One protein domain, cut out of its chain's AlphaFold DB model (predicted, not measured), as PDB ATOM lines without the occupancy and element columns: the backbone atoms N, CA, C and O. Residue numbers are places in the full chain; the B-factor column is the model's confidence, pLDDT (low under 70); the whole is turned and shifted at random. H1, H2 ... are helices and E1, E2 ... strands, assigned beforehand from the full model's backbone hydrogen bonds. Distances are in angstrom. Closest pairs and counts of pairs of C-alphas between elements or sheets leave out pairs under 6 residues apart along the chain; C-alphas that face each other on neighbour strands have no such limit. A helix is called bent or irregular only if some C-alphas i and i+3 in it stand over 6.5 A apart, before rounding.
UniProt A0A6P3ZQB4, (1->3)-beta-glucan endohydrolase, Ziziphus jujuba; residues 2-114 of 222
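What this domain is: This is residues 2 to 114 of the 222 residues of the protein "(1->3)-beta-glucan endohydrolase" of Ziziphus jujuba (UniProt A0A6P3ZQB4). A strongly twisted sheet of four parallel strands forms a wall, with the long helix H5 over its E3 and E4 side, running along the strands, and H4 crossing H5 nearly at a right angle. H1 lies far out at the other end of the model, beyond E1, and the short helices H2 and H3 sit in the links between strands. The printed part has 113 residues, with five named helices and four named strands in the order H1 E1 H2 E2 H3 H4 E3 H5 E4; the sheet runs E1 E2 E3 E4, and the class is mixed, helices and strands. It is compact, with a radius of gyration of the C-alphas of 13.9 A and spans of 41 by 31 by 22 A.

Where its parts are: H1, residues 2 to 7, begins at C-alpha 2 (123.457, 212.479, 273.442). E1 is residues 12 to 15, and H2 is residues 20 to 23. E2, residues 32 to 37, is 16.5 A long. H3 is residues 39 to 42, and H4, residues 49 to 59, is 15.6 A long. E3, residues 68 to 74, is 17.8 A long. H5, residues 84 to 100, is 25.6 A long and begins at C-alpha 84 (102.559, 186.800, 279.829); it is irregular, but only just, with C-alphas 85 and 88 6.9 A apart. E4, residues 109 to 112, ends at C-alpha 112 (104.674, 194.301, 274.184).

How they stand to each other: E1 and E2 are parallel at 16 degrees, with N 15 and O 34 2.8 A apart, within hydrogen-bond range. E2 and E3 are parallel at 26 degrees, with N 37 and O 73 at 2.8 A. E3 and E4 are parallel at 31 degrees, with N 74 and O 111 at 2.7 A. Three strand-helix-strand units, two parallel neighbour strands with helices between, have right-handed crossovers: E1, H2, E2; E2, H3 H4, E3; and E3, H5, E4. H5 is on the sheet at a height of 8.5 A, giving two layers, a helix on one face of a sheet; on the local plane it stands at 8 degrees to E4. The closest C-alphas of H5 and E4 are those of Met 91 and Val 110, 6.1 A. H4 touches H5, about perpendicular at 72 degrees, only just past steep; their closest C-alphas are those of Glu 53 and Ala 97, 5.0 A. H3 only just touches H5, with 3 pairs of C-alphas within 8 A, by H5 residues 86 to 90 alone; Val 42 and Ala 90 have the closest C-alphas, 6.4 A. H1 and H2 are not on the sheet. In H1 and H4 every O i to N i+4 pair is within hydrogen-bond range, in H5 11 of 13; H2 and H3 are too short for such a pair.

The domain as a whole: The C-alphas of Ser 7 and Lys 47, the two farthest apart, are 42.9 A apart. The printed part has no cut, and no link is long. Mean pLDDT of the printed part is 87.2; residues 25 to 29 and residue 102 are under 70.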
ATOM      1  N   ILE A   2     124.283 211.914 274.531       71.12
ATOM      2  CA  ILE A   2     123.457 212.479 273.442       71.12
ATOM      3  C   ILE A   2     124.289 212.941 272.229       71.12
ATOM      4  O   ILE A   2     123.926 212.649 271.092       71.12
ATOM      5  N   THR A   3     125.455 213.556 272.454       73.56
ATOM      6  CA  THR A   3     126.398 213.952 271.389       73.56
ATOM      7  C   THR A   3     126.846 212.771 270.524       73.56
ATOM      8  O   THR A   3     126.979 212.918 269.314       73.56
ATOM      9  N   MET A   4     127.013 211.586 271.123       77.88
ATOM     10  CA  MET A   4     127.394 210.365 270.407       77.88
ATOM     11  C   MET A   4     126.262 209.866 269.504       77.88
ATOM     12  O   MET A   4     126.519 209.439 268.380       77.88
ATOM     13  N   TYR A   5     125.010 209.923 269.970       77.25
ATOM     14  CA  TYR A   5     123.863 209.532 269.147       77.25
ATOM     15  C   TYR A   5     123.718 210.453 267.937       77.25
ATOM     16  O   TYR A   5     123.624 209.970 266.808       77.25
ATOM     17  N   LYS A   6     123.806 211.772 268.155       75.62
ATOM     18  CA  LYS A   6     123.730 212.757 267.068       75.62
ATOM     19  C   LYS A   6     124.886 212.606 266.074       75.62
ATOM     20  O   LYS A   6     124.637 212.565 264.877       75.62
ATOM     21  N   SER A   7     126.126 212.406 266.535       81.50
ATOM     22  CA  SER A   7     127.283 212.220 265.638       81.50
ATOM     23  C   SER A   7     127.230 210.935 264.802       81.50
ATOM     24  O   SER A   7     127.997 210.779 263.858       81.50
ATOM     25  N   ARG A   8     126.378 209.976 265.182       78.69
ATOM     26  CA  ARG A   8     126.191 208.690 264.494       78.69
ATOM     27  C   ARG A   8     124.878 208.634 263.703       78.69
ATOM     28  O   ARG A   8     124.522 207.557 263.241       78.69
ATOM     29  N   ASN A   9     124.162 209.756 263.565       81.69
ATOM     30  CA  ASN A   9     122.839 209.830 262.932       81.69
ATOM     31  C   ASN A   9     121.814 208.849 263.538       81.69
ATOM     32  O   ASN A   9     120.927 208.342 262.852       81.69
ATOM     33  N   ILE A  10     121.924 208.575 264.842       79.81
ATOM     34  CA  ILE A  10     120.973 207.722 265.557       79.81
ATOM     35  C   ILE A  10     119.750 208.570 265.904       79.81
ATOM     36  O   ILE A  10     119.788 209.384 266.822       79.81
ATOM     37  N   GLY A  11     118.662 208.371 265.159       81.81
ATOM     38  CA  GLY A  11     117.399 209.092 265.346       81.81
ATOM     39  C   GLY A  11     116.406 208.413 266.292       81.81
ATOM     40  O   GLY A  11     115.307 208.929 266.489       81.81
ATOM     41  N   ARG A  12     116.733 207.233 266.839       83.94
ATOM     42  CA  ARG A  12     115.819 206.440 267.678       83.94
ATOM     43  C   ARG A  12     116.570 205.651 268.740       83.94
ATOM     44  O   ARG A  12     117.639 205.122 268.450       83.94
ATOM     45  N   ILE A  13     115.993 205.535 269.932       86.00
ATOM     46  CA  ILE A  13     116.530 204.710 271.020       86.00
ATOM     47  C   ILE A  13     115.428 203.909 271.718       86.00
ATOM     48  O   ILE A  13     114.270 204.330 271.789       86.00
ATOM     49  N   ARG A  14     115.822 202.764 272.280       87.88
ATOM     50  CA  ARG A  14     115.037 201.992 273.244       87.88
ATOM     51  C   ARG A  14     115.655 202.167 274.626       87.88
ATOM     52  O   ARG A  14     116.840 201.911 274.805       87.88
ATOM     53  N   LEU A  15     114.836 202.554 275.593       90.00
ATOM     54  CA  LEU A  15     115.142 202.444 277.014       90.00
ATOM     55  C   LEU A  15     114.384 201.229 277.553       90.00
ATOM     56  O   LEU A  15     113.181 201.112 277.321       90.00
ATOM     57  N   TYR A  16     115.060 200.313 278.245       88.06
ATOM     58  CA  TYR A  16     114.404 199.143 278.851       88.06
ATOM     59  C   TYR A  16     113.464 199.526 279.997       88.06
ATOM     60  O   TYR A  16     112.504 198.812 280.281       88.06
ATOM     61  N   GLU A  17     113.729 200.669 280.620       91.06
ATOM     62  CA  GLU A  17     112.965 201.247 281.714       91.06
ATOM     63  C   GLU A  17     113.058 202.780 281.684       91.06
ATOM     64  O   GLU A  17     113.876 203.321 280.933       91.06
ATOM     65  N   PRO A  18     112.233 203.507 282.457       91.69
ATOM     66  CA  PRO A  18     112.365 204.953 282.582       91.69
ATOM     67  C   PRO A  18     113.687 205.317 283.275       91.69
ATOM     68  O   PRO A  18     113.807 205.220 284.494       91.69
ATOM     69  N   ASP A  19     114.676 205.738 282.488       90.19
ATOM     70  CA  ASP A  19     115.946 206.267 282.989       90.19
ATOM     71  C   ASP A  19     115.899 207.797 282.997       90.19
ATOM     72  O   ASP A  19     116.056 208.459 281.967       90.19
ATOM     73  N   TYR A  20     115.667 208.370 284.174       89.06
ATOM     74  CA  TYR A  20     115.513 209.814 284.330       89.06
ATOM     75  C   TYR A  20     116.795 210.585 284.005       89.06
ATOM     76  O   TYR A  20     116.705 211.693 283.491       89.06
ATOM     77  N   SER A  21     117.974 209.981 284.185       84.56
ATOM     78  CA  SER A  21     119.248 210.626 283.839       84.56
ATOM     79  C   SER A  21     119.410 210.828 282.329       84.56
ATOM     80  O   SER A  21     120.079 211.760 281.885       84.56
ATOM     81  N   VAL A  22     118.760 209.975 281.530       84.31
ATOM     82  CA  VAL A  22     118.736 210.059 280.063       84.31
ATOM     83  C   VAL A  22     117.584 210.937 279.564       84.31
ATOM     84  O   VAL A  22     117.701 211.577 278.516       84.31
ATOM     85  N   LEU A  23     116.462 210.963 280.290       86.31
ATOM     86  CA  LEU A  23     115.289 211.777 279.953       86.31
ATOM     87  C   LEU A  23     115.459 213.259 280.351       86.31
ATOM     88  O   LEU A  23     114.821 214.137 279.752       86.31
ATOM     89  N   GLU A  24     116.330 213.557 281.318       82.25
ATOM     90  CA  GLU A  24     116.694 214.916 281.726       82.25
ATOM     91  C   GLU A  24     117.620 215.644 280.710       82.25
ATOM     92  O   GLU A  24     118.226 215.020 279.837       82.25
ATOM     93  N   PRO A  25     117.676 216.994 280.720       64.38
ATOM     94  CA  PRO A  25     118.349 217.799 279.687       64.38
ATOM     95  C   PRO A  25     119.888 217.675 279.625       64.38
ATOM     96  O   PRO A  25     120.508 217.389 280.647       64.38
ATOM     97  N   PRO A  26     120.537 217.977 278.469       59.12
ATOM     98  CA  PRO A  26     119.992 218.603 277.256       59.12
ATOM     99  C   PRO A  26     119.398 217.560 276.296       59.12
ATOM    100  O   PRO A  26     120.120 216.826 275.630       59.12
ATOM    101  N   CYS A  27     118.063 217.497 276.267       65.31
ATOM    102  CA  CYS A  27     117.275 216.328 275.878       65.31
ATOM    103  C   CYS A  27     117.473 215.861 274.428       65.31
ATOM    104  O   CYS A  27     117.819 216.625 273.528       65.31
ATOM    105  N   LEU A  28     117.128 214.588 274.230       67.31
ATOM    106  CA  LEU A  28     116.917 213.815 273.001       67.31
ATOM    107  C   LEU A  28     115.912 214.443 271.995       67.31
ATOM    108  O   LEU A  28     115.104 213.724 271.423       67.31
ATOM    109  N   SER A  29     115.927 215.762 271.781       69.62
ATOM    110  CA  SER A  29     114.886 216.542 271.083       69.62
ATOM    111  C   SER A  29     114.497 216.005 269.705       69.62
ATOM    112  O   SER A  29     113.351 216.148 269.296       69.62
ATOM    113  N   ASP A  30     115.437 215.354 269.021       81.25
ATOM    114  CA  ASP A  30     115.270 214.849 267.653       81.25
ATOM    115  C   ASP A  30     115.324 213.312 267.600       81.25
ATOM    116  O   ASP A  30     115.329 212.713 266.526       81.25
ATOM    117  N   ILE A  31     115.390 212.662 268.767       84.88
ATOM    118  CA  ILE A  31     115.524 211.215 268.908       84.88
ATOM    119  C   ILE A  31     114.205 210.650 269.430       84.88
ATOM    120  O   ILE A  31     113.715 211.011 270.498       84.88
ATOM    121  N   GLN A  32     113.628 209.725 268.670       88.06
ATOM    122  CA  GLN A  32     112.406 209.026 269.051       88.06
ATOM    123  C   GLN A  32     112.704 207.988 270.134       88.06
ATOM    124  O   GLN A  32     113.649 207.211 270.008       88.06
ATOM    125  N   VAL A  33     111.873 207.945 271.173       89.44
ATOM    126  CA  VAL A  33     112.082 207.062 272.325       89.44
ATOM    127  C   VAL A  33     110.987 206.004 272.391       89.44
ATOM    128  O   VAL A  33     109.792 206.319 272.446       89.44
ATOM    129  N   LEU A  34     111.405 204.739 272.426       91.62
ATOM    130  CA  LEU A  34     110.616 203.661 273.010       91.62
ATOM    131  C   LEU A  34     111.061 203.484 274.456       91.62
ATOM    132  O   LEU A  34     112.240 203.254 274.710       91.62
ATOM    133  N   VAL A  35     110.124 203.581 275.393       93.25
ATOM    134  CA  VAL A  35     110.401 203.389 276.821       93.25
ATOM    135  C   VAL A  35     109.715 202.125 277.318       93.25
ATOM    136  O   VAL A  35     108.519 201.923 277.108       93.25
ATOM    137  N   GLY A  36     110.483 201.242 277.939       93.25
ATOM    138  CA  GLY A  36     109.981 200.014 278.526       93.25
ATOM    139  C   GLY A  36     109.352 200.247 279.897       93.25
ATOM    140  O   GLY A  36     109.754 201.122 280.661       93.25
ATOM    141  N   VAL A  37     108.348 199.443 280.218       94.12
ATOM    142  CA  VAL A  37     107.864 199.249 281.581       94.12
ATOM    143  C   VAL A  37     108.734 198.174 282.216       94.12
ATOM    144  O   VAL A  37     108.839 197.072 281.674       94.12
ATOM    145  N   ARG A  38     109.295 198.460 283.392       91.88
ATOM    146  CA  ARG A  38     110.047 197.470 284.171       91.88
ATOM    147  C   ARG A  38     109.204 196.225 284.399       91.88
ATOM    148  O   ARG A  38     108.045 196.336 284.795       91.88
ATOM    149  N   ASN A  39     109.797 195.044 284.250       89.88
ATOM    150  CA  ASN A  39     109.083 193.779 284.447       89.88
ATOM    151  C   ASN A  39     108.385 193.702 285.819       89.88
ATOM    152  O   ASN A  39     107.265 193.210 285.906       89.88
ATOM    153  N   GLN A  40     108.985 194.268 286.872       88.12
ATOM    154  CA  GLN A  40     108.377 194.344 288.207       88.12
ATOM    155  C   GLN A  40     107.100 195.209 288.265       88.12
ATOM    156  O   GLN A  40     106.170 194.897 289.010       88.12
ATOM    157  N   ASP A  41     107.017 196.260 287.445       89.12
ATOM    158  CA  ASP A  41     105.866 197.167 287.398       89.12
ATOM    159  C   ASP A  41     104.719 196.558 286.568       89.12
ATOM    160  O   ASP A  41     103.543 196.816 286.842       89.12
ATOM    161  N   VAL A  42     105.035 195.675 285.608       90.19
ATOM    162  CA  VAL A  42     104.048 194.959 284.773       90.19
ATOM    163  C   VAL A  42     103.056 194.153 285.617       90.19
ATOM    164  O   VAL A  42     101.914 193.986 285.203       90.19
ATOM    165  N   TYR A  43     103.424 193.701 286.818       87.88
ATOM    166  CA  TYR A  43     102.506 192.977 287.708       87.88
ATOM    167  C   TYR A  43     101.470 193.878 288.393       87.88
ATOM    168  O   TYR A  43     100.420 193.392 288.817       87.88
ATOM    169  N   GLN A  44     101.746 195.178 288.531       89.75
ATOM    170  CA  GLN A  44     100.863 196.122 289.229       89.75
ATOM    171  C   GLN A  44      99.922 196.847 288.268       89.75
ATOM    172  O   GLN A  44      98.753 197.062 288.597       89.75
ATOM    173  N   LEU A  45     100.387 197.153 287.053       92.38
ATOM    174  CA  LEU A  45      99.589 197.845 286.036       92.38
ATOM    175  C   LEU A  45      98.232 197.181 285.726       92.38
ATOM    176  O   LEU A  45      97.257 197.911 285.565       92.38
ATOM    177  N   PRO A  46      98.091 195.841 285.668       90.19
ATOM    178  CA  PRO A  46      96.812 195.180 285.427       90.19
ATOM    179  C   PRO A  46      95.812 195.329 286.571       90.19
ATOM    180  O   PRO A  46      94.602 195.306 286.332       90.19
ATOM    181  N   LYS A  47      96.309 195.435 287.809       89.50
ATOM    182  CA  LYS A  47      95.495 195.346 289.028       89.50
ATOM    183  C   LYS A  47      94.633 196.585 289.237       89.50
ATOM    184  O   LYS A  47      93.542 196.470 289.782       89.50
ATOM    185  N   SER A  48      95.089 197.749 288.776       89.25
ATOM    186  CA  SER A  48      94.357 199.007 288.910       89.25
ATOM    187  C   SER A  48      94.624 199.940 287.732       89.25
ATOM    188  O   SER A  48      95.769 200.139 287.335       89.25
ATOM    189  N   HIS A  49      93.568 200.566 287.208       90.44
ATOM    190  CA  HIS A  49      93.696 201.617 286.195       90.44
ATOM    191  C   HIS A  49      94.479 202.826 286.737       90.44
ATOM    192  O   HIS A  49      95.264 203.421 286.005       90.44
ATOM    193  N   ILE A  50      94.353 203.109 288.040       92.00
ATOM    194  CA  ILE A  50      95.080 204.183 288.727       92.00
ATOM    195  C   ILE A  50      96.592 203.931 288.682       92.00
ATOM    196  O   ILE A  50      97.366 204.863 288.499       92.00
ATOM    197  N   ALA A  51      97.037 202.673 288.784       93.75
ATOM    198  CA  ALA A  51      98.462 202.351 288.706       93.75
ATOM    199  C   ALA A  51      99.059 202.739 287.340       93.75
ATOM    200  O   ALA A  51     100.169 203.265 287.279       93.75
ATOM    201  N   ALA A  52      98.310 202.537 286.251       94.50
ATOM    202  CA  ALA A  52      98.727 202.961 284.916       94.50
ATOM    203  C   ALA A  52      98.700 204.484 284.743       94.50
ATOM    204  O   ALA A  52      99.613 205.038 284.132       94.50
ATOM    205  N   GLU A  53      97.707 205.169 285.314       93.50
ATOM    206  CA  GLU A  53      97.656 206.636 285.326       93.50
ATOM    207  C   GLU A  53      98.854 207.234 286.078       93.50
ATOM    208  O   GLU A  53      99.522 208.124 285.558       93.50
ATOM    209  N   ILE A  54      99.186 206.697 287.257       93.88
ATOM    210  CA  ILE A  54     100.367 207.104 288.030       93.88
ATOM    211  C   ILE A  54     101.646 206.847 287.230       93.88
ATOM    212  O   ILE A  54     102.521 207.710 287.177       93.88
ATOM    213  N   TRP A  55     101.755 205.691 286.568       95.19
ATOM    214  CA  TRP A  55     102.926 205.378 285.753       95.19
ATOM    215  C   TRP A  55     103.111 206.393 284.617       95.19
ATOM    216  O   TRP A  55     104.210 206.919 284.454       95.19
ATOM    217  N   VAL A  56     102.053 206.728 283.869       94.62
ATOM    218  CA  VAL A  56     102.114 207.742 282.797       94.62
ATOM    219  C   VAL A  56     102.443 209.123 283.372       94.62
ATOM    220  O   VAL A  56     103.323 209.816 282.853       94.62
ATOM    221  N   LYS A  57     101.800 209.500 284.483       93.69
ATOM    222  CA  LYS A  57     102.026 210.775 285.169       93.69
ATOM    223  C   LYS A  57     103.477 210.961 285.612       93.69
ATOM    224  O   LYS A  57     103.970 212.079 285.544       93.69
ATOM    225  N   ASN A  58     104.147 209.896 286.040       94.12
ATOM    226  CA  ASN A  58     105.509 209.978 286.566       94.12
ATOM    227  C   ASN A  58     106.582 209.807 285.479       94.12
ATOM    228  O   ASN A  58     107.632 210.434 285.563       94.12
ATOM    229  N   ASN A  59     106.329 208.979 284.461       94.31
ATOM    230  CA  ASN A  59     107.365 208.571 283.504       94.31
ATOM    231  C   ASN A  59     107.258 209.250 282.133       94.31
ATOM    232  O   ASN A  59     108.237 209.276 281.394       94.31
ATOM    233  N   ILE A  60     106.087 209.786 281.777       93.81
ATOM    234  CA  ILE A  60     105.838 210.390 280.459       93.81
ATOM    235  C   ILE A  60     105.589 211.890 280.597       93.81
ATOM    236  O   ILE A  60     106.298 212.693 279.992       93.81
ATOM    237  N   ASN A  61     104.607 212.276 281.418       91.81
ATOM    238  CA  ASN A  61     104.143 213.663 281.505       91.81
ATOM    239  C   ASN A  61     105.243 214.694 281.831       91.81
ATOM    240  O   ASN A  61     105.213 215.752 281.209       91.81
ATOM    241  N   PRO A  62     106.223 214.432 282.722       91.81
ATOM    242  CA  PRO A  62     107.247 215.424 283.062       91.81
ATOM    243  C   PRO A  62     108.210 215.734 281.907       91.81
ATOM    244  O   PRO A  62     108.850 216.784 281.893       91.81
ATOM    245  N   TYR A  63     108.317 214.821 280.939       90.62
ATOM    246  CA  TYR A  63     109.274 214.903 279.835       90.62
ATOM    247  C   TYR A  63     108.604 215.232 278.494       90.62
ATOM    248  O   TYR A  63     109.271 215.678 277.561       90.62
ATOM    249  N   TRP A  64     107.288 215.044 278.382       87.81
ATOM    250  CA  TRP A  64     106.500 215.416 277.209       87.81
ATOM    251  C   TRP A  64     106.223 216.936 277.161       87.81
ATOM    252  O   TRP A  64     105.938 217.525 278.201       87.81
ATOM    253  N   PRO A  65     106.246 217.599 275.983       88.06
ATOM    254  CA  PRO A  65     106.533 217.067 274.645       88.06
ATOM    255  C   PRO A  65     108.020 217.092 274.262       88.06
ATOM    256  O   PRO A  65     108.354 216.802 273.116       88.06
ATOM    257  N   ARG A  66     108.925 217.456 275.183       87.75
ATOM    258  CA  ARG A  66     110.356 217.617 274.867       87.75
ATOM    259  C   ARG A  66     111.022 216.304 274.452       87.75
ATOM    260  O   ARG A  66     111.918 216.315 273.615       87.75
ATOM    261  N   VAL A  67     110.618 215.194 275.065       89.81
ATOM    262  CA  VAL A  67     111.033 213.845 274.675       89.81
ATOM    263  C   VAL A  67     110.001 213.266 273.717       89.81
ATOM    264  O   VAL A  67     108.813 213.170 274.034       89.81
ATOM    265  N   LEU A  68     110.473 212.833 272.548       89.75
ATOM    266  CA  LEU A  68     109.643 212.277 271.484       89.75
ATOM    267  C   LEU A  68     109.308 210.805 271.743       89.75
ATOM    268  O   LEU A  68     109.748 209.910 271.015       89.75
ATOM    269  N   PHE A  69     108.508 210.539 272.775       91.31
ATOM    270  CA  PHE A  69     107.984 209.198 273.013       91.31
ATOM    271  C   PHE A  69     107.131 208.741 271.825       91.31
ATOM    272  O   PHE A  69     106.195 209.424 271.413       91.31
ATOM    273  N   ARG A  70     107.454 207.567 271.279       90.81
ATOM    274  CA  ARG A  70     106.674 206.915 270.213       90.81
ATOM    275  C   ARG A  70     105.992 205.652 270.686       90.81
ATOM    276  O   ARG A  70     104.937 205.296 270.160       90.81
ATOM    277  N   CYS A  71     106.563 204.988 271.686       91.06
ATOM    278  CA  CYS A  71     105.970 203.784 272.224       91.06
ATOM    279  C   CYS A  71     106.316 203.536 273.693       91.06
ATOM    280  O   CYS A  71     107.429 203.815 274.134       91.06
ATOM    281  N   ILE A  72     105.364 202.938 274.407       93.75
ATOM    282  CA  ILE A  72     105.575 202.265 275.685       93.75
ATOM    283  C   ILE A  72     105.625 200.753 275.429       93.75
ATOM    284  O   ILE A  72     104.650 200.176 274.938       93.75
ATOM    285  N   GLY A  73     106.760 200.125 275.732       92.88
ATOM    286  CA  GLY A  73     106.945 198.676 275.654       92.88
ATOM    287  C   GLY A  73     106.598 198.006 276.981       92.88
ATOM    288  O   GLY A  73     107.245 198.251 277.991       92.88
ATOM    289  N   VAL A  74     105.572 197.164 277.008       92.81
ATOM    290  CA  VAL A  74     105.112 196.456 278.204       92.81
ATOM    291  C   VAL A  74     105.782 195.091 278.262       92.81
ATOM    292  O   VAL A  74     105.466 194.206 277.471       92.81
ATOM    293  N   GLY A  75     106.679 194.927 279.233       83.81
ATOM    294  CA  GLY A  75     107.448 193.704 279.420       83.81
ATOM    295  C   GLY A  75     108.672 193.616 278.510       83.81
ATOM    296  O   GLY A  75     108.668 194.097 277.380       83.81
ATOM    297  N   ASN A  76     109.715 192.978 279.031       84.69
ATOM    298  CA  ASN A  76     110.897 192.547 278.302       84.69
ATOM    299  C   ASN A  76     111.046 191.040 278.515       84.69
ATOM    300  O   ASN A  76     111.227 190.611 279.657       84.69
ATOM    301  N   ASP A  77     110.906 190.253 277.447       82.19
ATOM    302  CA  ASP A  77     110.997 188.787 277.479       82.19
ATOM    303  C   ASP A  77     110.021 188.085 278.442       82.19
ATOM    304  O   ASP A  77     110.249 186.962 278.886       82.19
ATOM    305  N   LEU A  78     108.892 188.723 278.765       84.88
ATOM    306  CA  LEU A  78     107.857 188.104 279.602       84.88
ATOM    307  C   LEU A  78     106.988 187.093 278.839       84.88
ATOM    308  O   LEU A  78     106.190 186.384 279.458       84.88
ATOM    309  N   ILE A  79     107.122 187.046 277.510       83.12
ATOM    310  CA  ILE A  79     106.405 186.125 276.631       83.12
ATOM    311  C   ILE A  79     107.422 185.212 275.931       83.12
ATOM    312  O   ILE A  79     108.256 185.727 275.179       83.12
ATOM    313  N   PRO A  80     107.321 183.879 276.127       81.69
ATOM    314  CA  PRO A  80     106.430 183.149 277.012       81.69
ATOM    315  C   PRO A  80     106.967 183.195 278.441       81.69
ATOM    316  O   PRO A  80     108.168 183.266 278.684       81.69
ATOM    317  N   GLY A  81     106.062 183.089 279.401       85.88
ATOM    318  CA  GLY A  81     106.434 182.974 280.797       85.88
ATOM    319  C   GLY A  81     105.281 183.325 281.726       85.88
ATOM    320  O   GLY A  81     104.211 183.739 281.268       85.88
ATOM    321  N   PRO A  82     105.494 183.223 283.047       87.25
ATOM    322  CA  PRO A  82     104.473 183.550 284.045       87.25
ATOM    323  C   PRO A  82     103.983 185.006 283.967       87.25
ATOM    324  O   PRO A  82     102.888 185.330 284.433       87.25
ATOM    325  N   GLY A  83     104.799 185.889 283.376       87.69
ATOM    326  CA  GLY A  83     104.488 187.296 283.135       87.69
ATOM    327  C   GLY A  83     103.483 187.543 282.002       87.69
ATOM    328  O   GLY A  83     102.810 188.572 282.010       87.69
ATOM    329  N   ALA A  84     103.336 186.607 281.057       88.88
ATOM    330  CA  ALA A  84     102.559 186.800 279.829       88.88
ATOM    331  C   ALA A  84     101.087 187.166 280.091       88.88
ATOM    332  O   ALA A  84     100.532 188.041 279.426       88.88
ATOM    333  N   GLN A  85     100.474 186.562 281.113       91.00
ATOM    334  CA  GLN A  85      99.074 186.805 281.490       91.00
ATOM    335  C   GLN A  85      98.781 188.264 281.888       91.00
ATOM    336  O   GLN A  85      97.641 188.721 281.803       91.00
ATOM    337  N   TYR A  86      99.801 189.014 282.311       92.56
ATOM    338  CA  TYR A  86      99.654 190.397 282.764       92.56
ATOM    339  C   TYR A  86      99.725 191.406 281.614       92.56
ATOM    340  O   TYR A  86      99.140 192.487 281.706       92.56
ATOM    341  N   ILE A  87     100.388 191.045 280.514       91.19
ATOM    342  CA  ILE A  87     100.740 191.953 279.417       91.19
ATOM    343  C   ILE A  87      99.505 192.614 278.809       91.19
ATOM    344  O   ILE A  87      99.415 193.840 278.777       91.19
ATOM    345  N   LEU A  88      98.511 191.823 278.395       91.06
ATOM    346  CA  LEU A  88      97.335 192.354 277.702       91.06
ATOM    347  C   LEU A  88      96.569 193.373 278.560       91.06
ATOM    348  O   LEU A  88      96.145 194.421 278.070       91.06
ATOM    349  N   ARG A  89      96.387 193.080 279.851       94.31
ATOM    350  CA  ARG A  89      95.643 193.961 280.759       94.31
ATOM    351  C   ARG A  89      96.461 195.198 281.144       94.31
ATOM    352  O   ARG A  89      95.890 196.284 281.209       94.31
ATOM    353  N   ALA A  90      97.779 195.071 281.307       95.00
ATOM    354  CA  ALA A  90      98.676 196.214 281.485       95.00
ATOM    355  C   ALA A  90      98.643 197.154 280.267       95.00
ATOM    356  O   ALA A  90      98.474 198.363 280.433       95.00
ATOM    357  N   MET A  91      98.714 196.607 279.048       94.69
ATOM    358  CA  MET A  91      98.622 197.382 277.808       94.69
ATOM    359  C   MET A  91      97.297 198.142 277.701       94.69
ATOM    360  O   MET A  91      97.296 199.331 277.389       94.69
ATOM    361  N   LYS A  92      96.166 197.485 278.000       94.19
ATOM    362  CA  LYS A  92      94.839 198.127 278.009       94.19
ATOM    363  C   LYS A  92      94.774 199.284 279.008       94.19
ATOM    364  O   LYS A  92      94.303 200.363 278.658       94.19
ATOM    365  N   ASN A  93      95.285 199.092 280.224       95.50
ATOM    366  CA  ASN A  93      95.269 200.135 281.251       95.50
ATOM    367  C   ASN A  93      96.164 201.326 280.877       95.50
ATOM    368  O   ASN A  93      95.728 202.466 281.004       95.50
ATOM    369  N   LEU A  94      97.366 201.083 280.345       94.88
ATOM    370  CA  LEU A  94      98.244 202.146 279.840       94.88
ATOM    371  C   LEU A  94      97.625 202.885 278.653       94.88
ATOM    372  O   LEU A  94      97.663 204.112 278.606       94.88
ATOM    373  N   ARG A  95      96.997 202.164 277.716       93.75
ATOM    374  CA  ARG A  95      96.281 202.783 276.593       93.75
ATOM    375  C   ARG A  95      95.162 203.699 277.091       93.75
ATOM    376  O   ARG A  95      95.044 204.819 276.602       93.75
ATOM    377  N   ASN A  96      94.388 203.254 278.079       93.56
ATOM    378  CA  ASN A  96      93.330 204.056 278.691       93.56
ATOM    379  C   ASN A  96      93.879 205.282 279.436       93.56
ATOM    380  O   ASN A  96      93.308 206.363 279.317       93.56
ATOM    381  N   ALA A  97      95.004 205.146 280.144       93.88
ATOM    382  CA  ALA A  97      95.677 206.274 280.785       93.88
ATOM    383  C   ALA A  97      96.124 207.327 279.753       93.88
ATOM    384  O   ALA A  97      95.882 208.516 279.940       93.88
ATOM    385  N   LEU A  98      96.687 206.904 278.614       93.00
ATOM    386  CA  LEU A  98      97.043 207.821 277.523       93.00
ATOM    387  C   LEU A  98      95.815 208.489 276.883       93.00
ATOM    388  O   LEU A  98      95.891 209.662 276.526       93.00
ATOM    389  N   LEU A  99      94.694 207.767 276.735       90.38
ATOM    390  CA  LEU A  99      93.435 208.311 276.195       90.38
ATOM    391  C   LEU A  99      92.859 209.420 277.083       90.38
ATOM    392  O   LEU A  99      92.385 210.429 276.572       90.38
ATOM    393  N   ARG A 100      92.950 209.272 278.410       85.88
ATOM    394  CA  ARG A 100      92.538 210.313 279.371       85.88
ATOM    395  C   ARG A 100      93.365 211.593 279.246       85.88
ATOM    396  O   ARG A 100      92.880 212.668 279.580       85.88
ATOM    397  N   HIS A 101      94.575 211.483 278.706       77.19
ATOM    398  CA  HIS A 101      95.444 212.605 278.370       77.19
ATOM    399  C   HIS A 101      95.351 213.033 276.893       77.19
ATOM    400  O   HIS A 101      96.300 213.638 276.411       77.19
ATOM    401  N   GLY A 102      94.238 212.729 276.198       67.81
ATOM    402  CA  GLY A 102      93.715 213.292 274.933       67.81
ATOM    403  C   GLY A 102      94.667 213.457 273.737       67.81
ATOM    404  O   GLY A 102      94.432 212.931 272.656       67.81
ATOM    405  N   TYR A 103      95.750 214.201 273.916       77.31
ATOM    406  CA  TYR A 103      96.826 214.395 272.955       77.31
ATOM    407  C   TYR A 103      97.835 213.236 272.961       77.31
ATOM    408  O   TYR A 103      98.341 212.875 271.900       77.31
ATOM    409  N   LEU A 104      98.127 212.606 274.107       85.38
ATOM    410  CA  LEU A 104      99.179 211.578 274.184       85.38
ATOM    411  C   LEU A 104      98.844 210.308 273.395       85.38
ATOM    412  O   LEU A 104      99.724 209.720 272.768       85.38
ATOM    413  N   CYS A 105      97.577 209.893 273.377       82.06
ATOM    414  CA  CYS A 105      97.152 208.668 272.697       82.06
ATOM    415  C   CYS A 105      97.340 208.698 271.173       82.06
ATOM    416  O   CYS A 105      97.359 207.632 270.555       82.06
ATOM    417  N   ASN A 106      97.484 209.885 270.579       85.56
ATOM    418  CA  ASN A 106      97.732 210.058 269.147       85.56
ATOM    419  C   ASN A 106      99.229 210.028 268.809       85.56
ATOM    420  O   ASN A 106      99.598 209.865 267.651       85.56
ATOM    421  N   HIS A 107     100.092 210.164 269.819       87.38
ATOM    422  CA  HIS A 107     101.540 210.254 269.644       87.38
ATOM    423  C   HIS A 107     102.286 209.024 270.166       87.38
ATOM    424  O   HIS A 107     103.326 208.663 269.613       87.38
ATOM    425  N   ILE A 108     101.751 208.378 271.207       91.56
ATOM    426  CA  ILE A 108     102.395 207.281 271.927       91.56
ATOM    427  C   ILE A 108     101.566 206.006 271.764       91.56
ATOM    428  O   ILE A 108     100.417 205.914 272.212       91.56
ATOM    429  N   LYS A 109     102.169 204.998 271.133       90.69
ATOM    430  CA  LYS A 109     101.610 203.646 271.038       90.69
ATOM    431  C   LYS A 109     101.941 202.837 272.296       90.69
ATOM    432  O   LYS A 109     102.869 203.155 273.034       90.69
ATOM    433  N   VAL A 110     101.179 201.776 272.539       91.31
ATOM    434  CA  VAL A 110     101.455 200.803 273.605       91.31
ATOM    435  C   VAL A 110     101.535 199.431 272.970       91.31
ATOM    436  O   VAL A 110     100.701 199.092 272.129       91.31
ATOM    437  N   SER A 111     102.531 198.655 273.365       90.69
ATOM    438  CA  SER A 111     102.787 197.337 272.802       90.69
ATOM    439  C   SER A 111     103.565 196.469 273.785       90.69
ATOM    440  O   SER A 111     103.884 196.931 274.874       90.69
ATOM    441  N   ALA A 112     103.863 195.230 273.416       87.88
ATOM    442  CA  ALA A 112     104.674 194.301 274.184       87.88
ATOM    443  C   ALA A 112     105.943 193.941 273.411       87.88
ATOM    444  O   ALA A 112     105.886 193.838 272.184       87.88
ATOM    445  N   ALA A 113     107.050 193.736 274.129       82.56
ATOM    446  CA  ALA A 113     108.235 193.104 273.565       82.56
ATOM    447  C   ALA A 113     108.140 191.589 273.776       82.56
ATOM    448  O   ALA A 113     107.978 191.118 274.908       82.56
ATOM    449  N   ILE A 114     108.218 190.833 272.687       79.31
ATOM    450  CA  ILE A 114     108.249 189.373 272.708       79.31
ATOM    451  C   ILE A 114     109.623 188.890 272.266       79.31
ATOM    452  O   ILE A 114     110.232 189.480 271.385       79.31
TER     453      ILE A 114